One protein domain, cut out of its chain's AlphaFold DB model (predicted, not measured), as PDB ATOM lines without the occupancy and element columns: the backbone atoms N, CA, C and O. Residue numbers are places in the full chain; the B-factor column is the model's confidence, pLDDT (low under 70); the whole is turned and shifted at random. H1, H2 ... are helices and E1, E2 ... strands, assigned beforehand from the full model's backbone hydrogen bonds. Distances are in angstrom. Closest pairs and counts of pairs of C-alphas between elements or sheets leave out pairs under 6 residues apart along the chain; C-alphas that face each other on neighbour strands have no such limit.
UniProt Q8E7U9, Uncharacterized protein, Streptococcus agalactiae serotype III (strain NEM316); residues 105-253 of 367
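This is residues 105 to 253 of the 367 residues of an uncharacterized protein of Streptococcus agalactiae serotype III (strain NEM316) (UniProt Q8E7U9). One strongly twisted sheet of eight strands makes the body, with the long strands E5 and E6 side by side in it; H1 packs over one face at E4, while H2, H3 and H4 make a small, loose head away from the sheet. Two meanders, in which each strand is the antiparallel neighbour of the one before, E1 E2 E3 and E4 E5 E6 E7 E8, join where E3 pairs with E5, and the sheet is branched and antiparallel. The printed part has 149 residues, with 61 in named elements, under half: H1 H2 H3, then E1 to E8, then H4, a mixed class of helices and strands. It is compact, with a radius of gyration of the C-alphas of 15.9 A and spans of 44 by 40 by 29 A.

Find C-alpha 108 at (99.142, 171.806, 232.395), where H1, residues 108 to 112, begins. Go on to H2, residues 125 to 133, 12.0 A long, and H3, residues 143 to 147. Next come E1, residues 156 to 158, E2, 161 to 164, E3, 170 to 173, and E4, 181 to 183. E5, residues 186 to 193, starts at C-alpha 186 (93.512, 166.424, 227.329) and runs 23.2 A; E6, residues 206 to 212, runs 19.7 A. E7, residues 228 to 232, and E8, 238 to 241, lead to H4, residues 248 to 251, ending at C-alpha 251 (113.959, 152.828, 207.287).

Look first at E5: E3 and E4 lie on one side of it, E6 on the other side. Its N 189 is 2.9 A from O 209 of E6, its N 192 is 2.9 A from O 173 of E3, and its N 188 is 2.8 A from O 181 of E4, each within hydrogen-bond range. Beyond E3, the E2 and E3 hairpin has N 162 and O 172 at 2.9 A, and the E1 and E2 hairpin N 156 and O 163 at 2.8 A. Beyond E6, N 210 and O 230 of E7 are 2.8 A apart, and N 231 of E7 and O 239 of E8 2.8 A. H1 is on the sheet at a height of 8.6 A, only just over E4, with 3 of its C-alphas falling there; their closest C-alphas, of Leu 111 and Lys 181, are 6.1 A apart. H2, H3 and H4 are not on the sheet. H2 and H4 only just touch, with 3 pairs of C-alphas within 8 A, the closest those of Asn 128 and Trp 249 at 7.7 A. H3 and H4 are close but not clearly touching, their closest C-alphas, of Tyr 147 and Trp 249, 7.3 A apart. In H2 and H3 every O i to N i+4 pair is within hydrogen-bond range; H1 has 0 of 1, but 2 of 2 O i to N i+3 pairs, and H4 is too short for an i+4 pair.

The two farthest C-alphas, of Asp 177 and Lys 253, are 46.3 A apart, and the printed part has no cut. The links H1 to H2, E5 to E6 and E6 to E7 are long. The mean pLDDT of the printed part is 83.6; among the residues under 70 are 201 to 204 and 251 to 253.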
ATOM      1  N   HIS A 105     101.126 167.458 236.124       53.25
ATOM      2  CA  HIS A 105     101.386 168.894 236.297       53.25
ATOM      3  C   HIS A 105     102.394 169.467 235.279       53.25
ATOM      4  O   HIS A 105     102.385 170.665 235.009       53.25
ATOM      5  N   SER A 106     103.253 168.637 234.668       71.00
ATOM      6  CA  SER A 106     104.151 169.099 233.598       71.00
ATOM      7  C   SER A 106     103.414 169.444 232.298       71.00
ATOM      8  O   SER A 106     103.966 170.197 231.493       71.00
ATOM      9  N   TYR A 107     102.221 168.889 232.069       84.75
ATOM     10  CA  TYR A 107     101.439 169.113 230.852       84.75
ATOM     11  C   TYR A 107     100.475 170.294 230.974       84.75
ATOM     12  O   TYR A 107     100.186 170.926 229.963       84.75
ATOM     13  N   ASP A 108     100.057 170.672 232.189       86.88
ATOM     14  CA  ASP A 108      99.142 171.806 232.395       86.88
ATOM     15  C   ASP A 108      99.746 173.159 231.970       86.88
ATOM     16  O   ASP A 108      98.995 174.085 231.687       86.88
ATOM     17  N   LYS A 109     101.073 173.256 231.777       86.75
ATOM     18  CA  LYS A 109     101.730 174.413 231.127       86.75
ATOM     19  C   LYS A 109     101.188 174.725 229.728       86.75
ATOM     20  O   LYS A 109     101.313 175.852 229.258       86.75
ATOM     21  N   VAL A 110     100.551 173.749 229.079       91.75
ATOM     22  CA  VAL A 110      99.817 173.970 227.831       91.75
ATOM     23  C   VAL A 110      98.736 175.037 228.015       91.75
ATOM     24  O   VAL A 110      98.579 175.863 227.127       91.75
ATOM     25  N   LEU A 111      98.058 175.090 229.168       92.31
ATOM     26  CA  LEU A 111      97.028 176.096 229.475       92.31
ATOM     27  C   LEU A 111      97.582 177.531 229.504       92.31
ATOM     28  O   LEU A 111      96.841 178.480 229.278       92.31
ATOM     29  N   GLU A 112      98.890 177.693 229.708       90.19
ATOM     30  CA  GLU A 112      99.598 178.981 229.657       90.19
ATOM     31  C   GLU A 112     100.099 179.324 228.238       90.19
ATOM     32  O   GLU A 112     100.836 180.290 228.040       90.19
ATOM     33  N   GLY A 113      99.753 178.510 227.234       86.69
ATOM     34  CA  GLY A 113     100.255 178.630 225.865       86.69
ATOM     35  C   GLY A 113     101.665 178.060 225.655       86.69
ATOM     36  O   GLY A 113     102.229 178.218 224.568       86.69
ATOM     37  N   ASP A 114     102.247 177.384 226.654       87.38
ATOM     38  CA  ASP A 114     103.537 176.702 226.526       87.38
ATOM     39  C   ASP A 114     103.342 175.247 226.067       87.38
ATOM     40  O   ASP A 114     103.121 174.322 226.852       87.38
ATOM     41  N   LEU A 115     103.485 175.031 224.760       90.06
ATOM     42  CA  LEU A 115     103.346 173.728 224.111       90.06
ATOM     43  C   LEU A 115     104.617 172.868 224.178       90.06
ATOM     44  O   LEU A 115     104.686 171.821 223.526       90.06
ATOM     45  N   THR A 116     105.634 173.269 224.953       83.44
ATOM     46  CA  THR A 116     106.878 172.496 225.126       83.44
ATOM     47  C   THR A 116     106.645 171.000 225.395       83.44
ATOM     48  O   THR A 116     107.351 170.199 224.780       83.44
ATOM     49  N   PRO A 117     105.667 170.571 226.222       86.88
ATOM     50  CA  PRO A 117     105.424 169.145 226.480       86.88
ATOM     51  C   PRO A 117     105.042 168.315 225.242       86.88
ATOM     52  O   PRO A 117     105.214 167.097 225.244       86.88
ATOM     53  N   PHE A 118     104.545 168.964 224.186       90.50
ATOM     54  CA  PHE A 118     104.103 168.329 222.942       90.50
ATOM     55  C   PHE A 118     104.970 168.688 221.731       90.50
ATOM     56  O   PHE A 118     104.668 168.253 220.615       90.50
ATOM     57  N   MET A 119     106.061 169.433 221.923       85.00
ATOM     58  CA  MET A 119     106.954 169.811 220.832       85.00
ATOM     59  C   MET A 119     107.505 168.596 220.081       85.00
ATOM     60  O   MET A 119     107.854 167.565 220.661       85.00
ATOM     61  N   GLY A 120     107.632 168.756 218.767       80.12
ATOM     62  CA  GLY A 120     108.227 167.755 217.893       80.12
ATOM     63  C   GLY A 120     107.817 167.950 216.443       80.12
ATOM     64  O   GLY A 120     106.865 168.673 216.152       80.12
ATOM     65  N   GLN A 121     108.577 167.320 215.551       87.56
ATOM     66  CA  GLN A 121     108.236 167.213 214.137       87.56
ATOM     67  C   GLN A 121     107.309 166.021 213.921       87.56
ATOM     68  O   GLN A 121     107.433 165.008 214.612       87.56
ATOM     69  N   PHE A 122     106.429 166.132 212.936       87.81
ATOM     70  CA  PHE A 122     105.515 165.080 212.520       87.81
ATOM     71  C   PHE A 122     105.752 164.723 211.063       87.81
ATOM     72  O   PHE A 122     106.203 165.549 210.269       87.81
ATOM     73  N   SER A 123     105.441 163.482 210.720       88.31
ATOM     74  CA  SER A 123     105.463 163.013 209.342       88.31
ATOM     75  C   SER A 123     104.537 161.814 209.167       88.31
ATOM     76  O   SER A 123     104.029 161.254 210.141       88.31
ATOM     77  N   SER A 124     104.349 161.410 207.918       82.25
ATOM     78  CA  SER A 124     103.717 160.153 207.529       82.25
ATOM     79  C   SER A 124     104.672 159.343 206.660       82.25
ATOM     80  O   SER A 124     105.595 159.897 206.054       82.25
ATOM     81  N   ASP A 125     104.434 158.035 206.557       76.94
ATOM     82  CA  ASP A 125     105.271 157.187 205.711       76.94
ATOM     83  C   ASP A 125     105.187 157.594 204.237       76.94
ATOM     84  O   ASP A 125     106.202 157.610 203.549       76.94
ATOM     85  N   SER A 126     104.001 158.013 203.783       78.94
ATOM     86  CA  SER A 126     103.798 158.555 202.437       78.94
ATOM     87  C   SER A 126     104.603 159.838 202.207       78.94
ATOM     88  O   SER A 126     105.273 159.955 201.187       78.94
ATOM     89  N   PHE A 127     104.614 160.777 203.161       85.19
ATOM     90  CA  PHE A 127     105.391 162.011 203.009       85.19
ATOM     91  C   PHE A 127     106.904 161.751 203.035       85.19
ATOM     92  O   PHE A 127     107.655 162.317 202.243       85.19
ATOM     93  N   ASN A 128     107.352 160.859 203.917       84.75
ATOM     94  CA  ASN A 128     108.738 160.405 203.951       84.75
ATOM     95  C   ASN A 128     109.154 159.741 202.628       84.75
ATOM     96  O   ASN A 128     110.254 160.008 202.146       84.75
ATOM     97  N   GLN A 129     108.279 158.928 202.026       77.69
ATOM     98  CA  GLN A 129     108.524 158.311 200.724       77.69
ATOM     99  C   GLN A 129     108.668 159.372 199.626       77.69
ATOM    100  O   GLN A 129     109.645 159.326 198.894       77.69
ATOM    101  N   THR A 130     107.817 160.404 199.593       81.19
ATOM    102  CA  THR A 130     107.975 161.540 198.661       81.19
ATOM    103  C   THR A 130     109.347 162.212 198.782       81.19
ATOM    104  O   THR A 130     109.959 162.588 197.781       81.19
ATOM    105  N   ILE A 131     109.861 162.371 200.005       82.50
ATOM    106  CA  ILE A 131     111.206 162.922 200.223       82.50
ATOM    107  C   ILE A 131     112.273 161.970 199.664       82.50
ATOM    108  O   ILE A 131     113.225 162.423 199.030       82.50
ATOM    109  N   VAL A 132     112.123 160.666 199.871       78.94
ATOM    110  CA  VAL A 132     113.067 159.652 199.379       78.94
ATOM    111  C   VAL A 132     113.054 159.578 197.854       78.94
ATOM    112  O   VAL A 132     114.120 159.650 197.250       78.94
ATOM    113  N   ASP A 133     111.871 159.539 197.242       78.06
ATOM    114  CA  ASP A 133     111.670 159.480 195.788       78.06
ATOM    115  C   ASP A 133     112.214 160.727 195.085       78.06
ATOM    116  O   ASP A 133     112.654 160.666 193.942       78.06
ATOM    117  N   SER A 134     112.267 161.862 195.788       75.44
ATOM    118  CA  SER A 134     112.944 163.066 195.297       75.44
ATOM    119  C   SER A 134     114.477 162.977 195.313       75.44
ATOM    120  O   SER A 134     115.140 163.975 195.054       75.44
ATOM    121  N   GLY A 135     115.072 161.850 195.711       74.94
ATOM    122  CA  GLY A 135     116.513 161.756 195.952       74.94
ATOM    123  C   GLY A 135     116.966 162.599 197.148       74.94
ATOM    124  O   GLY A 135     118.098 163.076 197.181       74.94
ATOM    125  N   MET A 136     116.085 162.803 198.136       79.06
ATOM    126  CA  MET A 136     116.309 163.674 199.297       79.06
ATOM    127  C   MET A 136     116.525 165.156 198.930       79.06
ATOM    128  O   MET A 136     117.255 165.862 199.633       79.06
ATOM    129  N   THR A 137     115.893 165.644 197.856       79.56
ATOM    130  CA  THR A 137     115.962 167.059 197.439       79.56
ATOM    131  C   THR A 137     114.631 167.806 197.501       79.56
ATOM    132  O   THR A 137     114.543 168.963 197.075       79.56
ATOM    133  N   TYR A 138     113.580 167.173 198.028       78.44
ATOM    134  CA  TYR A 138     112.267 167.792 198.201       78.44
ATOM    135  C   TYR A 138     112.386 169.139 198.930       78.44
ATOM    136  O   TYR A 138     113.196 169.299 199.837       78.44
ATOM    137  N   GLY A 139     111.629 170.152 198.503       74.31
ATOM    138  CA  GLY A 139     111.710 171.501 199.081       74.31
ATOM    139  C   GLY A 139     113.032 172.251 198.838       74.31
ATOM    140  O   GLY A 139     113.292 173.236 199.524       74.31
ATOM    141  N   GLY A 140     113.873 171.804 197.895       74.44
ATOM    142  CA  GLY A 140     115.138 172.469 197.539       74.44
ATOM    143  C   GLY A 140     116.286 172.223 198.526       74.44
ATOM    144  O   GLY A 140     117.278 172.958 198.529       74.44
ATOM    145  N   TYR A 141     116.151 171.212 199.384       75.19
ATOM    146  CA  TYR A 141     117.187 170.809 200.330       75.19
ATOM    147  C   TYR A 141     118.243 169.918 199.668       75.19
ATOM    148  O   TYR A 141     118.020 169.340 198.611       75.19
ATOM    149  N   GLU A 142     119.417 169.813 200.289       72.25
ATOM    150  CA  GLU A 142     120.404 168.799 199.907       72.25
ATOM    151  C   GLU A 142     120.201 167.535 200.760       72.25
ATOM    152  O   GLU A 142     119.782 167.658 201.915       72.25
ATOM    153  N   PRO A 143     120.599 166.335 200.293       75.44
ATOM    154  CA  PRO A 143     120.433 165.096 201.058       75.44
ATOM    155  C   PRO A 143     120.982 165.165 202.491       75.44
ATOM    156  O   PRO A 143     120.330 164.744 203.451       75.44
ATOM    157  N   LYS A 144     122.152 165.796 202.667       68.00
ATOM    158  CA  LYS A 144     122.764 166.020 203.987       68.00
ATOM    159  C   LYS A 144     121.875 166.819 204.947       68.00
ATOM    160  O   LYS A 144     121.971 166.641 206.156       68.00
ATOM    161  N   ASP A 145     121.013 167.700 204.440       72.19
ATOM    162  CA  ASP A 145     120.127 168.512 205.272       72.19
ATOM    163  C   ASP A 145     119.040 167.654 205.926       72.19
ATOM    164  O   ASP A 145     118.707 167.883 207.090       72.19
ATOM    165  N   TYR A 146     118.555 166.623 205.236       75.25
ATOM    166  CA  TYR A 146     117.650 165.635 205.820       75.25
ATOM    167  C   TYR A 146     118.351 164.748 206.844       75.25
ATOM    168  O   TYR A 146     117.847 164.594 207.956       75.25
ATOM    169  N   TYR A 147     119.535 164.228 206.508       72.56
ATOM    170  CA  TYR A 147     120.300 163.357 207.408       72.56
ATOM    171  C   TYR A 147     120.750 164.063 208.694       72.56
ATOM    172  O   TYR A 147     120.901 163.438 209.739       72.56
ATOM    173  N   GLU A 148     120.959 165.378 208.645       68.56
ATOM    174  CA  GLU A 148     121.377 166.166 209.806       68.56
ATOM    175  C   GLU A 148     120.208 166.850 210.546       68.56
ATOM    176  O   GLU A 148     120.429 167.504 211.571       68.56
ATOM    177  N   GLY A 149     118.966 166.712 210.061       68.44
ATOM    178  CA  GLY A 149     117.789 167.365 210.650       68.44
ATOM    179  C   GLY A 149     117.807 168.897 210.517       68.44
ATOM    180  O   GLY A 149     117.423 169.616 211.445       68.44
ATOM    181  N   ARG A 150     118.302 169.405 209.382       70.50
ATOM    182  CA  ARG A 150     118.355 170.838 209.034       70.50
ATOM    183  C   ARG A 150     117.169 171.313 208.189       70.50
ATOM    184  O   ARG A 150     117.079 172.501 207.893       70.50
ATOM    185  N   THR A 151     116.270 170.416 207.804       77.44
ATOM    186  CA  THR A 151     115.111 170.737 206.962       77.44
ATOM    187  C   THR A 151     113.956 171.319 207.765       77.44
ATOM    188  O   THR A 151     113.706 170.891 208.894       77.44
ATOM    189  N   THR A 152     113.174 172.203 207.145       81.19
ATOM    190  CA  THR A 152     111.940 172.745 207.737       81.19
ATOM    191  C   THR A 152     110.669 172.237 207.064       81.19
ATOM    192  O   THR A 152     109.615 172.817 207.287       81.19
ATOM    193  N   VAL A 153     110.740 171.194 206.232       83.81
ATOM    194  CA  VAL A 153     109.571 170.683 205.487       83.81
ATOM    195  C   VAL A 153     108.555 169.963 206.374       83.81
ATOM    196  O   VAL A 153     107.370 169.947 206.065       83.81
ATOM    197  N   PHE A 154     109.001 169.391 207.494       88.06
ATOM    198  CA  PHE A 154     108.133 168.647 208.403       88.06
ATOM    199  C   PHE A 154     107.243 169.593 209.215       88.06
ATOM    200  O   PHE A 154     107.760 170.560 209.790       88.06
ATOM    201  N   PRO A 155     105.934 169.311 209.327       90.19
ATOM    202  CA  PRO A 155     105.079 169.981 210.290       90.19
ATOM    203  C   PRO A 155     105.587 169.794 211.720       90.19
ATOM    204  O   PRO A 155     106.186 168.766 212.037       90.19
ATOM    205  N   ALA A 156     105.367 170.770 212.599       91.06
ATOM    206  CA  ALA A 156     105.856 170.688 213.970       91.06
ATOM    207  C   ALA A 156     105.029 171.502 214.965       91.06
ATOM    208  O   ALA A 156     104.706 172.661 214.714       91.06
ATOM    209  N   ILE A 157     104.793 170.941 216.152       92.25
ATOM    210  CA  ILE A 157     104.383 171.724 217.319       92.25
ATOM    211  C   ILE A 157     105.650 172.401 217.837       92.25
ATOM    212  O   ILE A 157     106.673 171.766 218.115       92.25
ATOM    213  N   THR A 158     105.585 173.722 217.920       86.94
ATOM    214  CA  THR A 158     106.630 174.585 218.467       86.94
ATOM    215  C   THR A 158     106.218 175.039 219.861       86.94
ATOM    216  O   THR A 158     105.085 174.822 220.261       86.94
ATOM    217  N   LYS A 159     107.109 175.706 220.600       85.19
ATOM    218  CA  LYS A 159     106.814 176.152 221.970       85.19
ATOM    219  C   LYS A 159     105.513 176.964 222.087       85.19
ATOM    220  O   LYS A 159     104.830 176.843 223.090       85.19
ATOM    221  N   THR A 160     105.196 177.796 221.098       84.25
ATOM    222  CA  THR A 160     104.103 178.784 221.183       84.25
ATOM    223  C   THR A 160     103.123 178.682 220.014       84.25
ATOM    224  O   THR A 160     102.457 179.659 219.673       84.25
ATOM    225  N   GLY A 161     103.071 177.532 219.340       92.38
ATOM    226  CA  GLY A 161     102.187 177.344 218.193       92.38
ATOM    227  C   GLY A 161     102.612 176.197 217.287       92.38
ATOM    228  O   GLY A 161     103.197 175.214 217.740       92.38
ATOM    229  N   TYR A 162     102.364 176.336 215.991       92.44
ATOM    230  CA  TYR A 162     102.526 175.269 215.009       92.44
ATOM    231  C   TYR A 162     103.236 175.762 213.751       92.44
ATOM    232  O   TYR A 162     103.084 176.901 213.317       92.44
ATOM    233  N   TRP A 163     104.021 174.878 213.164       88.00
ATOM    234  CA  TRP A 163     104.744 175.090 211.928       88.00
ATOM    235  C   TRP A 163     104.240 174.106 210.879       88.00
ATOM    236  O   TRP A 163     104.217 172.907 211.141       88.00
ATOM    237  N   ASN A 164     103.886 174.592 209.689       86.81
ATOM    238  CA  ASN A 164     103.565 173.748 208.543       86.81
ATOM    239  C   ASN A 164     104.538 174.019 207.391       86.81
ATOM    240  O   ASN A 164     104.409 175.013 206.677       86.81
ATOM    241  N   GLY A 165     105.505 173.119 207.208       77.00
ATOM    242  CA  GLY A 165     106.540 173.239 206.186       77.00
ATOM    243  C   GLY A 165     106.171 172.744 204.784       77.00
ATOM    244  O   GLY A 165     106.937 172.998 203.864       77.00
ATOM    245  N   ILE A 166     105.045 172.040 204.603       70.06
ATOM    246  CA  ILE A 166     104.811 171.216 203.400       70.06
ATOM    247  C   ILE A 166     104.417 172.052 202.176       70.06
ATOM    248  O   ILE A 166     104.957 171.839 201.097       70.06
ATOM    249  N   THR A 167     103.480 172.994 202.311       56.91
ATOM    250  CA  THR A 167     102.884 173.676 201.144       56.91
ATOM    251  C   THR A 167     103.210 175.160 201.061       56.91
ATOM    252  O   THR A 167     103.406 175.694 199.975       56.91
ATOM    253  N   SER A 168     103.290 175.840 202.200       66.56
ATOM    254  CA  SER A 168     103.363 177.303 202.234       66.56
ATOM    255  C   SER A 168     104.289 177.849 203.313       66.56
ATOM    256  O   SER A 168     104.420 179.064 203.443       66.56
ATOM    257  N   HIS A 169     104.956 176.975 204.075       75.56
ATOM    258  CA  HIS A 169     105.812 177.389 205.184       75.56
ATOM    259  C   HIS A 169     105.053 178.282 206.188       75.56
ATOM    260  O   HIS A 169     105.523 179.340 206.622       75.56
ATOM    261  N   GLY A 170     103.830 177.858 206.509       83.94
ATOM    262  CA  GLY A 170     102.904 178.575 207.370       83.94
ATOM    263  C   GLY A 170     103.327 178.511 208.834       83.94
ATOM    264  O   GLY A 170     103.472 177.429 209.404       83.94
ATOM    265  N   SER A 171     103.494 179.679 209.448       86.50
ATOM    266  CA  SER A 171     103.691 179.817 210.886       86.50
ATOM    267  C   SER A 171     102.358 180.114 211.546       86.50
ATOM    268  O   SER A 171     101.647 181.018 211.115       86.50
ATOM    269  N   TYR A 172     102.052 179.395 212.617       91.12
ATOM    270  CA  TYR A 172     100.847 179.579 213.406       91.12
ATOM    271  C   TYR A 172     101.211 179.811 214.870       91.12
ATOM    272  O   TYR A 172     102.119 179.163 215.392       91.12
ATOM    273  N   VAL A 173     100.500 180.713 215.540       89.50
ATOM    274  CA  VAL A 173     100.749 181.093 216.939       89.50
ATOM    275  C   VAL A 173      99.486 180.968 217.780       89.50
ATOM    276  O   VAL A 173      98.375 181.124 217.269       89.50
ATOM    277  N   ILE A 174      99.660 180.700 219.070       89.88
ATOM    278  CA  ILE A 174      98.600 180.884 220.067       89.88
ATOM    279  C   ILE A 174      98.419 182.385 220.294       89.88
ATOM    280  O   ILE A 174      99.404 183.126 220.366       89.88
ATOM    281  N   LYS A 175      97.170 182.835 220.404       88.06
ATOM    282  CA  LYS A 175      96.862 184.212 220.789       88.06
ATOM    283  C   LYS A 175      96.597 184.297 222.289       88.06
ATOM    284  O   LYS A 175      96.067 183.366 222.884       88.06
ATOM    285  N   ASN A 176      96.931 185.436 222.887       86.06
ATOM    286  CA  ASN A 176      96.748 185.659 224.325       86.06
ATOM    287  C   ASN A 176      95.268 185.669 224.753       86.06
ATOM    288  O   ASN A 176      94.978 185.436 225.921       86.06
ATOM    289  N   ASP A 177      94.349 185.958 223.830       89.44
ATOM    290  CA  ASP A 177      92.898 185.997 224.044       89.44
ATOM    291  C   ASP A 177      92.192 184.661 223.743       89.44
ATOM    292  O   ASP A 177      90.999 184.528 224.007       89.44
ATOM    293  N   ASP A 178      92.916 183.655 223.241       92.12
ATOM    294  CA  ASP A 178      92.409 182.300 222.995       92.12
ATOM    295  C   ASP A 178      93.442 181.259 223.445       92.12
ATOM    296  O   ASP A 178      94.055 180.539 222.649       92.12
ATOM    297  N   LEU A 179      93.683 181.238 224.759       93.62
ATOM    298  CA  LEU A 179      94.579 180.276 225.387       93.62
ATOM    299  C   LEU A 179      94.000 178.848 225.345       93.62
ATOM    300  O   LEU A 179      92.777 178.672 225.371       93.62
ATOM    301  N   PRO A 180      94.871 177.821 225.321       96.69
ATOM    302  CA  PRO A 180      94.472 176.421 225.387       96.69
ATOM    303  C   PRO A 180      93.492 176.090 226.507       96.69
ATOM    304  O   PRO A 180      93.581 176.609 227.620       96.69
ATOM    305  N   LYS A 181      92.595 175.147 226.225       95.62
ATOM    306  CA  LYS A 181      91.552 174.706 227.156       95.62
ATOM    307  C   LYS A 181      91.710 173.229 227.452       95.62
ATOM    308  O   LYS A 181      92.076 172.449 226.579       95.62
ATOM    309  N   LYS A 182      91.394 172.827 228.680       94.62
ATOM    310  CA  LYS A 182      91.317 171.411 229.042       94.62
ATOM    311  C   LYS A 182      89.938 170.876 228.665       94.62
ATOM    312  O   LYS A 182      88.929 171.430 229.093       94.62
ATOM    313  N   ILE A 183      89.897 169.803 227.883       92.06
ATOM    314  CA  ILE A 183      88.679 169.063 227.549       92.06
ATOM    315  C   ILE A 183      88.842 167.663 228.121       92.06
ATOM    316  O   ILE A 183      89.727 166.911 227.714       92.06
ATOM    317  N   LYS A 184      87.999 167.315 229.101       88.81
ATOM    318  CA  LYS A 184      88.173 166.106 229.920       88.81
ATOM    319  C   LYS A 184      89.574 166.100 230.557       88.81
ATOM    320  O   LYS A 184      89.836 166.886 231.461       88.81
ATOM    321  N   ASN A 185      90.478 165.258 230.056       90.56
ATOM    322  CA  ASN A 185      91.841 165.087 230.564       90.56
ATOM    323  C   ASN A 185      92.937 165.413 229.528       90.56
ATOM    324  O   ASN A 185      94.114 165.196 229.811       90.56
ATOM    325  N   TYR A 186      92.578 165.953 228.360       95.19
ATOM    326  CA  TYR A 186      93.512 166.424 227.329       95.19
ATOM    327  C   TYR A 186      93.273 167.908 227.013       95.19
ATOM    328  O   TYR A 186      92.403 168.540 227.613       95.19
ATOM    329  N   TYR A 187      94.057 168.488 226.103       97.12
ATOM    330  CA  TYR A 187      93.997 169.920 225.795       97.12
ATOM    331  C   TYR A 187      93.536 170.171 224.361       97.12
ATOM    332  O   TYR A 187      94.048 169.551 223.434       97.12
ATOM    333  N   GLU A 188      92.607 171.102 224.177       97.75
ATOM    334  CA  GLU A 188      92.288 171.716 222.890       97.75
ATOM    335  C   GLU A 188      93.097 173.003 222.746       97.75
ATOM    336  O   GLU A 188      93.115 173.844 223.651       97.75
ATOM    337  N   ILE A 189      93.774 173.153 221.611       97.25
ATOM    338  CA  ILE A 189      94.508 174.370 221.277       97.25
ATOM    339  C   ILE A 189      94.030 174.931 219.949       97.25
ATOM    340  O   ILE A 189      93.756 174.194 218.998       97.25
ATOM    341  N   HIS A 190      94.010 176.254 219.872       96.50
ATOM    342  CA  HIS A 190      93.781 176.995 218.647       96.50
ATOM    343  C   HIS A 190      95.052 177.737 218.261       96.50
ATOM    344  O   HIS A 190      95.678 178.403 219.084       96.50
ATOM    345  N   VAL A 191      95.442 177.620 216.995       94.25
ATOM    346  CA  VAL A 191      96.590 178.345 216.453       94.25
ATOM    347  C   VAL A 191      96.182 179.113 215.205       94.25
ATOM    348  O   VAL A 191      95.380 178.643 214.394       94.25
ATOM    349  N   TYR A 192      96.741 180.307 215.062       91.69
ATOM    350  CA  TYR A 192      96.344 181.306 214.075       91.69
ATOM    351  C   TYR A 192      97.515 181.652 213.171       91.69
ATOM    352  O   TYR A 192      98.634 181.805 213.656       91.69
ATOM    353  N   GLY A 193      97.259 181.779 211.871       89.38
ATOM    354  CA  GLY A 193      98.274 182.133 210.891       89.38
ATOM    355  C   GLY A 193      98.952 183.465 211.212       89.38
ATOM    356  O   GLY A 193      98.288 184.470 211.452       89.38
ATOM    357  N   ALA A 194     100.281 183.449 211.215       85.75
ATOM    358  CA  ALA A 194     101.149 184.555 211.621       85.75
ATOM    359  C   ALA A 194     102.096 185.020 210.502       85.75
ATOM    360  O   ALA A 194     102.978 185.837 210.737       85.75
ATOM    361  N   ASN A 195     101.982 184.448 209.302       79.25
ATOM    362  CA  ASN A 195     102.743 184.861 208.127       79.25
ATOM    363  C   ASN A 195     101.942 184.607 206.843       79.25
ATOM    364  O   ASN A 195     100.926 183.913 206.862       79.25
ATOM    365  N   SER A 196     102.443 185.102 205.710       81.12
ATOM    366  CA  SER A 196     101.823 184.907 204.389       81.12
ATOM    367  C   SER A 196     101.669 183.439 203.974       81.12
ATOM    368  O   SER A 196     100.818 183.119 203.155       81.12
ATOM    369  N   GLY A 197     102.448 182.527 204.561       77.81
ATOM    370  CA  GLY A 197     102.268 181.089 204.373       77.81
ATOM    371  C   GLY A 197     101.031 180.518 205.075       77.81
ATOM    372  O   GLY A 197     100.516 179.474 204.687       77.81
ATOM    373  N   ALA A 198     100.551 181.174 206.128       81.62
ATOM    374  CA  ALA A 198      99.432 180.717 206.951       81.62
ATOM    375  C   ALA A 198      98.181 181.609 206.844       81.62
ATOM    376  O   ALA A 198      97.137 181.267 207.403       81.62
ATOM    377  N   ILE A 199      98.285 182.739 206.145       81.25
ATOM    378  CA  ILE A 199      97.213 183.711 205.928       81.25
ATOM    379  C   ILE A 199      96.829 183.644 204.448       81.25
ATOM    380  O   ILE A 199      97.680 183.847 203.583       81.25
ATOM    381  N   ASN A 200      95.567 183.339 204.149       70.06
ATOM    382  CA  ASN A 200      95.034 183.371 202.786       70.06
ATOM    383  C   ASN A 200      94.159 184.625 202.583       70.06
ATOM    384  O   ASN A 200      93.994 185.440 203.491       70.06
ATOM    385  N   SER A 201      93.580 184.787 201.389       57.47
ATOM    386  CA  SER A 201      92.715 185.929 201.046       57.47
ATOM    387  C   SER A 201      91.453 186.056 201.912       57.47
ATOM    388  O   SER A 201      90.818 187.106 201.892       57.47
ATOM    389  N   THR A 202      91.097 185.025 202.688       56.72
ATOM    390  CA  THR A 202      89.961 185.030 203.619       56.72
ATOM    391  C   THR A 202      90.373 185.237 205.085       56.72
ATOM    392  O   THR A 202      89.507 185.241 205.961       56.72
ATOM    393  N   GLY A 203      91.663 185.459 205.368       59.97
ATOM    394  CA  GLY A 203      92.197 185.787 206.693       59.97
ATOM    395  C   GLY A 203      93.172 184.747 207.257       59.97
ATOM    396  O   GLY A 203      93.675 183.862 206.568       59.97
ATOM    397  N   SER A 204      93.494 184.869 208.548       61.94
ATOM    398  CA  SER A 204      94.335 183.888 209.247       61.94
ATOM    399  C   SER A 204      93.623 182.533 209.295       61.94
ATOM    400  O   SER A 204      92.584 182.416 209.947       61.94
ATOM    401  N   LEU A 205      94.225 181.485 208.721       78.69
ATOM    402  CA  LEU A 205      93.727 180.119 208.886       78.69
ATOM    403  C   LEU A 205      93.820 179.727 210.370       78.69
ATOM    404  O   LEU A 205      94.915 179.607 210.922       78.69
ATOM    405  N   LYS A 206      92.674 179.552 211.033       90.31
ATOM    406  CA  LYS A 206      92.605 178.938 212.364       90.31
ATOM    407  C   LYS A 206      92.775 177.428 212.200       90.31
ATOM    408  O   LYS A 206      92.073 176.820 211.397       90.31
ATOM    409  N   ARG A 207      93.672 176.820 212.975       92.19
ATOM    410  CA  ARG A 207      93.789 175.360 213.110       92.19
ATOM    411  C   ARG A 207      93.521 174.943 214.547       92.19
ATOM    412  O   ARG A 207      93.832 175.692 215.474       92.19
ATOM    413  N   ILE A 208      92.945 173.759 214.709       96.06
ATOM    414  CA  ILE A 208      92.564 173.195 216.004       96.06
ATOM    415  C   ILE A 208      93.351 171.903 216.197       96.06
ATOM    416  O   ILE A 208      93.411 171.075 215.285       96.06
ATOM    417  N   PHE A 209      93.946 171.734 217.376       97.56
ATOM    418  CA  PHE A 209      94.633 170.499 217.740       97.56
ATOM    419  C   PHE A 209      94.174 169.986 219.099       97.56
ATOM    420  O   PHE A 209      93.930 170.771 220.016       97.56
ATOM    421  N   TYR A 210      94.156 168.663 219.240       97.81
ATOM    422  CA  TYR A 210      94.030 167.980 220.521       97.81
ATOM    423  C   TYR A 210      95.381 167.414 220.950       97.81
ATOM    424  O   TYR A 210      95.993 166.623 220.231       97.81
ATOM    425  N   LEU A 211      95.843 167.824 222.129       96.88
ATOM    426  CA  LEU A 211      97.096 167.394 222.739       96.88
ATOM    427  C   LEU A 211      96.783 166.460 223.909       96.88
ATOM    428  O   LEU A 211      96.283 166.901 224.944       96.88
ATOM    429  N   VAL A 212      97.064 165.171 223.742       94.94
ATOM    430  CA  VAL A 212      96.673 164.117 224.686       94.94
ATOM    431  C   VAL A 212      97.907 163.622 225.440       94.94
ATOM    432  O   VAL A 212      98.814 163.069 224.810       94.94
ATOM    433  N   PRO A 213      97.999 163.829 226.768       92.75
ATOM    434  CA  PRO A 213      99.099 163.292 227.564       92.75
ATOM    435  C   PRO A 213      99.158 161.754 227.530       92.75
ATOM    436  O   PRO A 213      98.175 161.102 227.179       92.75
ATOM    437  N   PRO A 214     100.288 161.146 227.925       85.56
ATOM    438  CA  PRO A 214     100.374 159.701 228.094       85.56
ATOM    439  C   PRO A 214      99.310 159.184 229.070       85.56
ATOM    440  O   PRO A 214      99.019 159.825 230.080       85.56
ATOM    441  N   LYS A 215      98.777 157.991 228.801       86.81
ATOM    442  CA  LYS A 215      97.784 157.281 229.627       86.81
ATOM    443  C   LYS A 215      96.469 158.049 229.817       86.81
ATOM    444  O   LYS A 215      95.719 157.762 230.746       86.81
ATOM    445  N   VAL A 216      96.182 158.997 228.930       91.25
ATOM    446  CA  VAL A 216      94.901 159.699 228.844       91.25
ATOM    447  C   VAL A 216      94.118 159.153 227.654       91.25
ATOM    448  O   VAL A 216      94.695 158.867 226.608       91.25
ATOM    449  N   GLU A 217      92.805 159.003 227.816       93.12
ATOM    450  CA  GLU A 217      91.904 158.654 226.718       93.12
ATOM    451  C   GLU A 217      91.792 159.823 225.729       93.12
ATOM    452  O   GLU A 217      91.373 160.928 226.093       93.12
ATOM    453  N   GLY A 218      92.207 159.585 224.486       92.06
ATOM    454  CA  GLY A 218      92.151 160.562 223.407       92.06
ATOM    455  C   GLY A 218      90.750 160.739 222.807       92.06
ATOM    456  O   GLY A 218      89.821 159.993 223.120       92.06
ATOM    457  N   PRO A 219      90.578 161.710 221.893       93.50
ATOM    458  CA  PRO A 219      89.330 161.898 221.146       93.50
ATOM    459  C   PRO A 219      88.964 160.706 220.240       93.50
ATOM    460  O   PRO A 219      87.828 160.619 219.786       93.50
ATOM    461  N   ASP A 220      89.896 159.781 219.997       91.81
ATOM    462  CA  ASP A 220      89.680 158.513 219.293       91.81
ATOM    463  C   ASP A 220      89.254 157.352 220.219       91.81
ATOM    464  O   ASP A 220      89.154 156.212 219.761       91.81
ATOM    465  N   GLY A 221      89.034 157.622 221.513       92.56
ATOM    466  CA  GLY A 221      88.657 156.628 222.525       92.56
ATOM    467  C   GLY A 221      89.798 155.698 222.952       92.56
ATOM    468  O   GLY A 221      89.563 154.710 223.648       92.56
ATOM    469  N   LYS A 222      91.041 155.961 222.525       89.94
ATOM    470  CA  LYS A 222      92.197 155.110 222.843       89.94
ATOM    471  C   LYS A 222      93.007 155.685 223.994       89.94
ATOM    472  O   LYS A 222      93.185 156.894 224.099       89.94
ATOM    473  N   VAL A 223      93.565 154.796 224.812       90.12
ATOM    474  CA  VAL A 223      94.521 155.131 225.875       90.12
ATOM    475  C   VAL A 223      95.885 154.572 225.483       90.12
ATOM    476  O   VAL A 223      96.070 153.356 225.451       90.12
ATOM    477  N   LEU A 224      96.850 155.441 225.172       80.88
ATOM    478  CA  LEU A 224      98.212 155.028 224.819       80.88
ATOM    479  C   LEU A 224      99.211 155.390 225.914       80.88
ATOM    480  O   LEU A 224      99.078 156.402 226.590       80.88
ATOM    481  N   SER A 225     100.270 154.595 226.055       80.38
ATOM    482  CA  SER A 225     101.357 154.855 227.009       80.38
ATOM    483  C   SER A 225     102.243 156.050 226.650       80.38
ATOM    484  O   SER A 225     103.129 156.364 227.430       80.38
ATOM    485  N   LYS A 226     102.007 156.685 225.497       81.12
ATOM    486  CA  LYS A 226     102.744 157.828 224.952       81.12
ATOM    487  C   LYS A 226     101.787 158.979 224.672       81.12
ATOM    488  O   LYS A 226     100.611 158.744 224.395       81.12
ATOM    489  N   ARG A 227     102.304 160.207 224.648       87.88
ATOM    490  CA  ARG A 227     101.522 161.380 224.228       87.88
ATOM    491  C   ARG A 227     101.072 161.283 222.762       87.88
ATOM    492  O   ARG A 227     101.792 160.741 221.918       87.88
ATOM    493  N   GLN A 228      99.914 161.858 222.454       91.75
ATOM    494  CA  GLN A 228      99.329 161.901 221.109       91.75
ATOM    495  C   GLN A 228      98.991 163.341 220.718       91.75
ATOM    496  O   GLN A 228      98.717 164.186 221.572       91.75
ATOM    497  N   VAL A 229      99.003 163.613 219.414       95.31
ATOM    498  CA  VAL A 229      98.586 164.893 218.837       95.31
ATOM    499  C   VAL A 229      97.620 164.603 217.703       95.31
ATOM    500  O   VAL A 229      97.919 163.787 216.831       95.31
ATOM    501  N   PHE A 230      96.480 165.282 217.707       96.38
ATOM    502  CA  PHE A 230      95.511 165.221 216.625       96.38
ATOM    503  C   PHE A 230      95.279 166.614 216.059       96.38
ATOM    504  O   PHE A 230      95.143 167.567 216.821       96.38
ATOM    505  N   GLU A 231      95.213 166.730 214.740       94.69
ATOM    506  CA  GLU A 231      94.707 167.913 214.050       94.69
ATOM    507  C   GLU A 231      93.234 167.690 213.694       94.69
ATOM    508  O   GLU A 231      92.849 166.598 213.268       94.69
ATOM    509  N   VAL A 232      92.410 168.722 213.854       94.19
ATOM    510  CA  VAL A 232      91.037 168.715 213.343       94.19
ATOM    511  C   VAL A 232      91.061 169.279 211.925       94.19
ATOM    512  O   VAL A 232      91.272 170.474 211.716       94.19
ATOM    513  N   GLY A 233      90.898 168.388 210.951       86.56
ATOM    514  CA  GLY A 233      90.829 168.705 209.532       86.56
ATOM    515  C   GLY A 233      89.464 169.245 209.102       86.56
ATOM    516  O   GLY A 233      88.573 169.509 209.914       86.56
ATOM    517  N   ALA A 234      89.285 169.388 207.788       81.75
ATOM    518  CA  ALA A 234      87.999 169.767 207.213       81.75
ATOM    519  C   ALA A 234      86.892 168.778 207.631       81.75
ATOM    520  O   ALA A 234      87.149 167.589 207.820       81.75
ATOM    521  N   ASN A 235      85.660 169.275 207.770       84.81
ATOM    522  CA  ASN A 235      84.487 168.482 208.164       84.81
ATOM    523  C   ASN A 235      84.639 167.762 209.519       84.81
ATOM    524  O   ASN A 235      84.093 166.677 209.706       84.81
ATOM    525  N   ASN A 236      85.392 168.347 210.455       85.44
ATOM    526  CA  ASN A 236      85.703 167.767 211.768       85.44
ATOM    527  C   ASN A 236      86.415 166.403 211.702       85.44
ATOM    528  O   ASN A 236      86.339 165.611 212.642       85.44
ATOM    529  N   GLN A 237      87.128 166.116 210.607       91.56
ATOM    530  CA  GLN A 237      87.929 164.901 210.511       91.56
ATOM    531  C   GLN A 237      89.078 164.939 211.524       91.56
ATOM    532  O   GLN A 237      89.876 165.873 211.542       91.56
ATOM    533  N   LEU A 238      89.207 163.888 212.329       92.44
ATOM    534  CA  LEU A 238      90.303 163.747 213.280       92.44
ATOM    535  C   LEU A 238      91.533 163.125 212.596       92.44
ATOM    536  O   LEU A 238      91.500 161.968 212.177       92.44
ATOM    537  N   ILE A 239      92.624 163.883 212.494       91.50
ATOM    538  CA  ILE A 239      93.869 163.470 211.834       91.50
ATOM    539  C   ILE A 239      94.936 163.223 212.901       91.50
ATOM    540  O   ILE A 239      95.396 164.152 213.559       91.50
ATOM    541  N   SER A 240      95.352 161.969 213.073       90.62
ATOM    542  CA  SER A 240      96.427 161.615 214.009       90.62
ATOM    543  C   SER A 240      97.796 162.006 213.449       90.62
ATOM    544  O   SER A 240      98.168 161.582 212.352       90.62
ATOM    545  N   LEU A 241      98.561 162.793 214.209       90.19
ATOM    546  CA  LEU A 241      99.909 163.209 213.841       90.19
ATOM    547  C   LEU A 241     100.948 162.311 214.512       90.19
ATOM    548  O   LEU A 241     101.078 162.258 215.737       90.19
ATOM    549  N   SER A 242     101.730 161.617 213.686       84.19
ATOM    550  CA  SER A 242     102.804 160.747 214.157       84.19
ATOM    551  C   SER A 242     104.103 161.525 214.291       84.19
ATOM    552  O   SER A 242     104.564 162.146 213.334       84.19
ATOM    553  N   TYR A 243     104.704 161.493 215.483       82.75
ATOM    554  CA  TYR A 243     106.017 162.093 215.696       82.75
ATOM    555  C   TYR A 243     107.058 161.432 214.795       82.75
ATOM    556  O   TYR A 243     107.155 160.206 214.723       82.75
ATOM    557  N   GLN A 244     107.861 162.263 214.139       83.19
ATOM    558  CA  GLN A 244     108.888 161.807 213.224       83.19
ATOM    559  C   GLN A 244     110.028 161.137 213.988       83.19
ATOM    560  O   GLN A 244     110.623 161.735 214.886       83.19
ATOM    561  N   SER A 245     110.363 159.909 213.597       73.88
ATOM    562  CA  SER A 245     111.476 159.176 214.201       73.88
ATOM    563  C   SER A 245     112.807 159.896 213.946       73.88
ATOM    564  O   SER A 245     113.041 160.374 212.827       73.88
ATOM    565  N   PRO A 246     113.743 159.915 214.914       68.94
ATOM    566  CA  PRO A 246     115.130 160.222 214.617       68.94
ATOM    567  C   PRO A 246     115.619 159.205 213.590       68.94
ATOM    568  O   PRO A 246     115.213 158.041 213.619       68.94
ATOM    569  N   ASP A 247     116.448 159.658 212.659       70.19
ATOM    570  CA  ASP A 247     116.966 158.827 211.580       70.19
ATOM    571  C   ASP A 247     115.896 158.094 210.755       70.19
ATOM    572  O   ASP A 247     116.153 157.000 210.254       70.19
ATOM    573  N   TRP A 248     114.702 158.682 210.591       76.38
ATOM    574  CA  TRP A 248     113.588 158.101 209.825       76.38
ATOM    575  C   TRP A 248     114.028 157.553 208.457       76.38
ATOM    576  O   TRP A 248     113.608 156.467 208.061       76.38
ATOM    577  N   TRP A 249     114.955 158.250 207.789       71.56
ATOM    578  CA  TRP A 249     115.524 157.887 206.490       71.56
ATOM    579  C   TRP A 249     116.244 156.536 206.500       71.56
ATOM    580  O   TRP A 249     116.353 155.906 205.454       71.56
ATOM    581  N   LYS A 250     116.710 156.037 207.655       70.12
ATOM    582  CA  LYS A 250     117.307 154.694 207.768       70.12
ATOM    583  C   LYS A 250     116.311 153.586 207.434       70.12
ATOM    584  O   LYS A 250     116.746 152.544 206.970       70.12
ATOM    585  N   ARG A 251     115.007 153.806 207.634       68.81
ATOM    586  CA  ARG A 251     113.959 152.828 207.287       68.81
ATOM    587  C   ARG A 251     113.682 152.784 205.782       68.81
ATOM    588  O   ARG A 251     113.206 151.776 205.285       68.81
ATOM    589  N   TYR A 252     114.028 153.864 205.081       66.81
ATOM    590  CA  TYR A 252     113.933 154.007 203.626       66.81
ATOM    591  C   TYR A 252     115.255 153.740 202.919       66.81
ATOM    592  O   TYR A 252     115.317 153.740 201.692       66.81
ATOM    593  N   LYS A 253     116.319 153.467 203.683       52.44
ATOM    594  CA  LYS A 253     117.442 152.723 203.139       52.44
ATOM    595  C   LYS A 253     116.899 151.345 202.792       52.44
ATOM    596  O   LYS A 253     116.860 150.458 203.643       52.44
TER     597      LYS A 253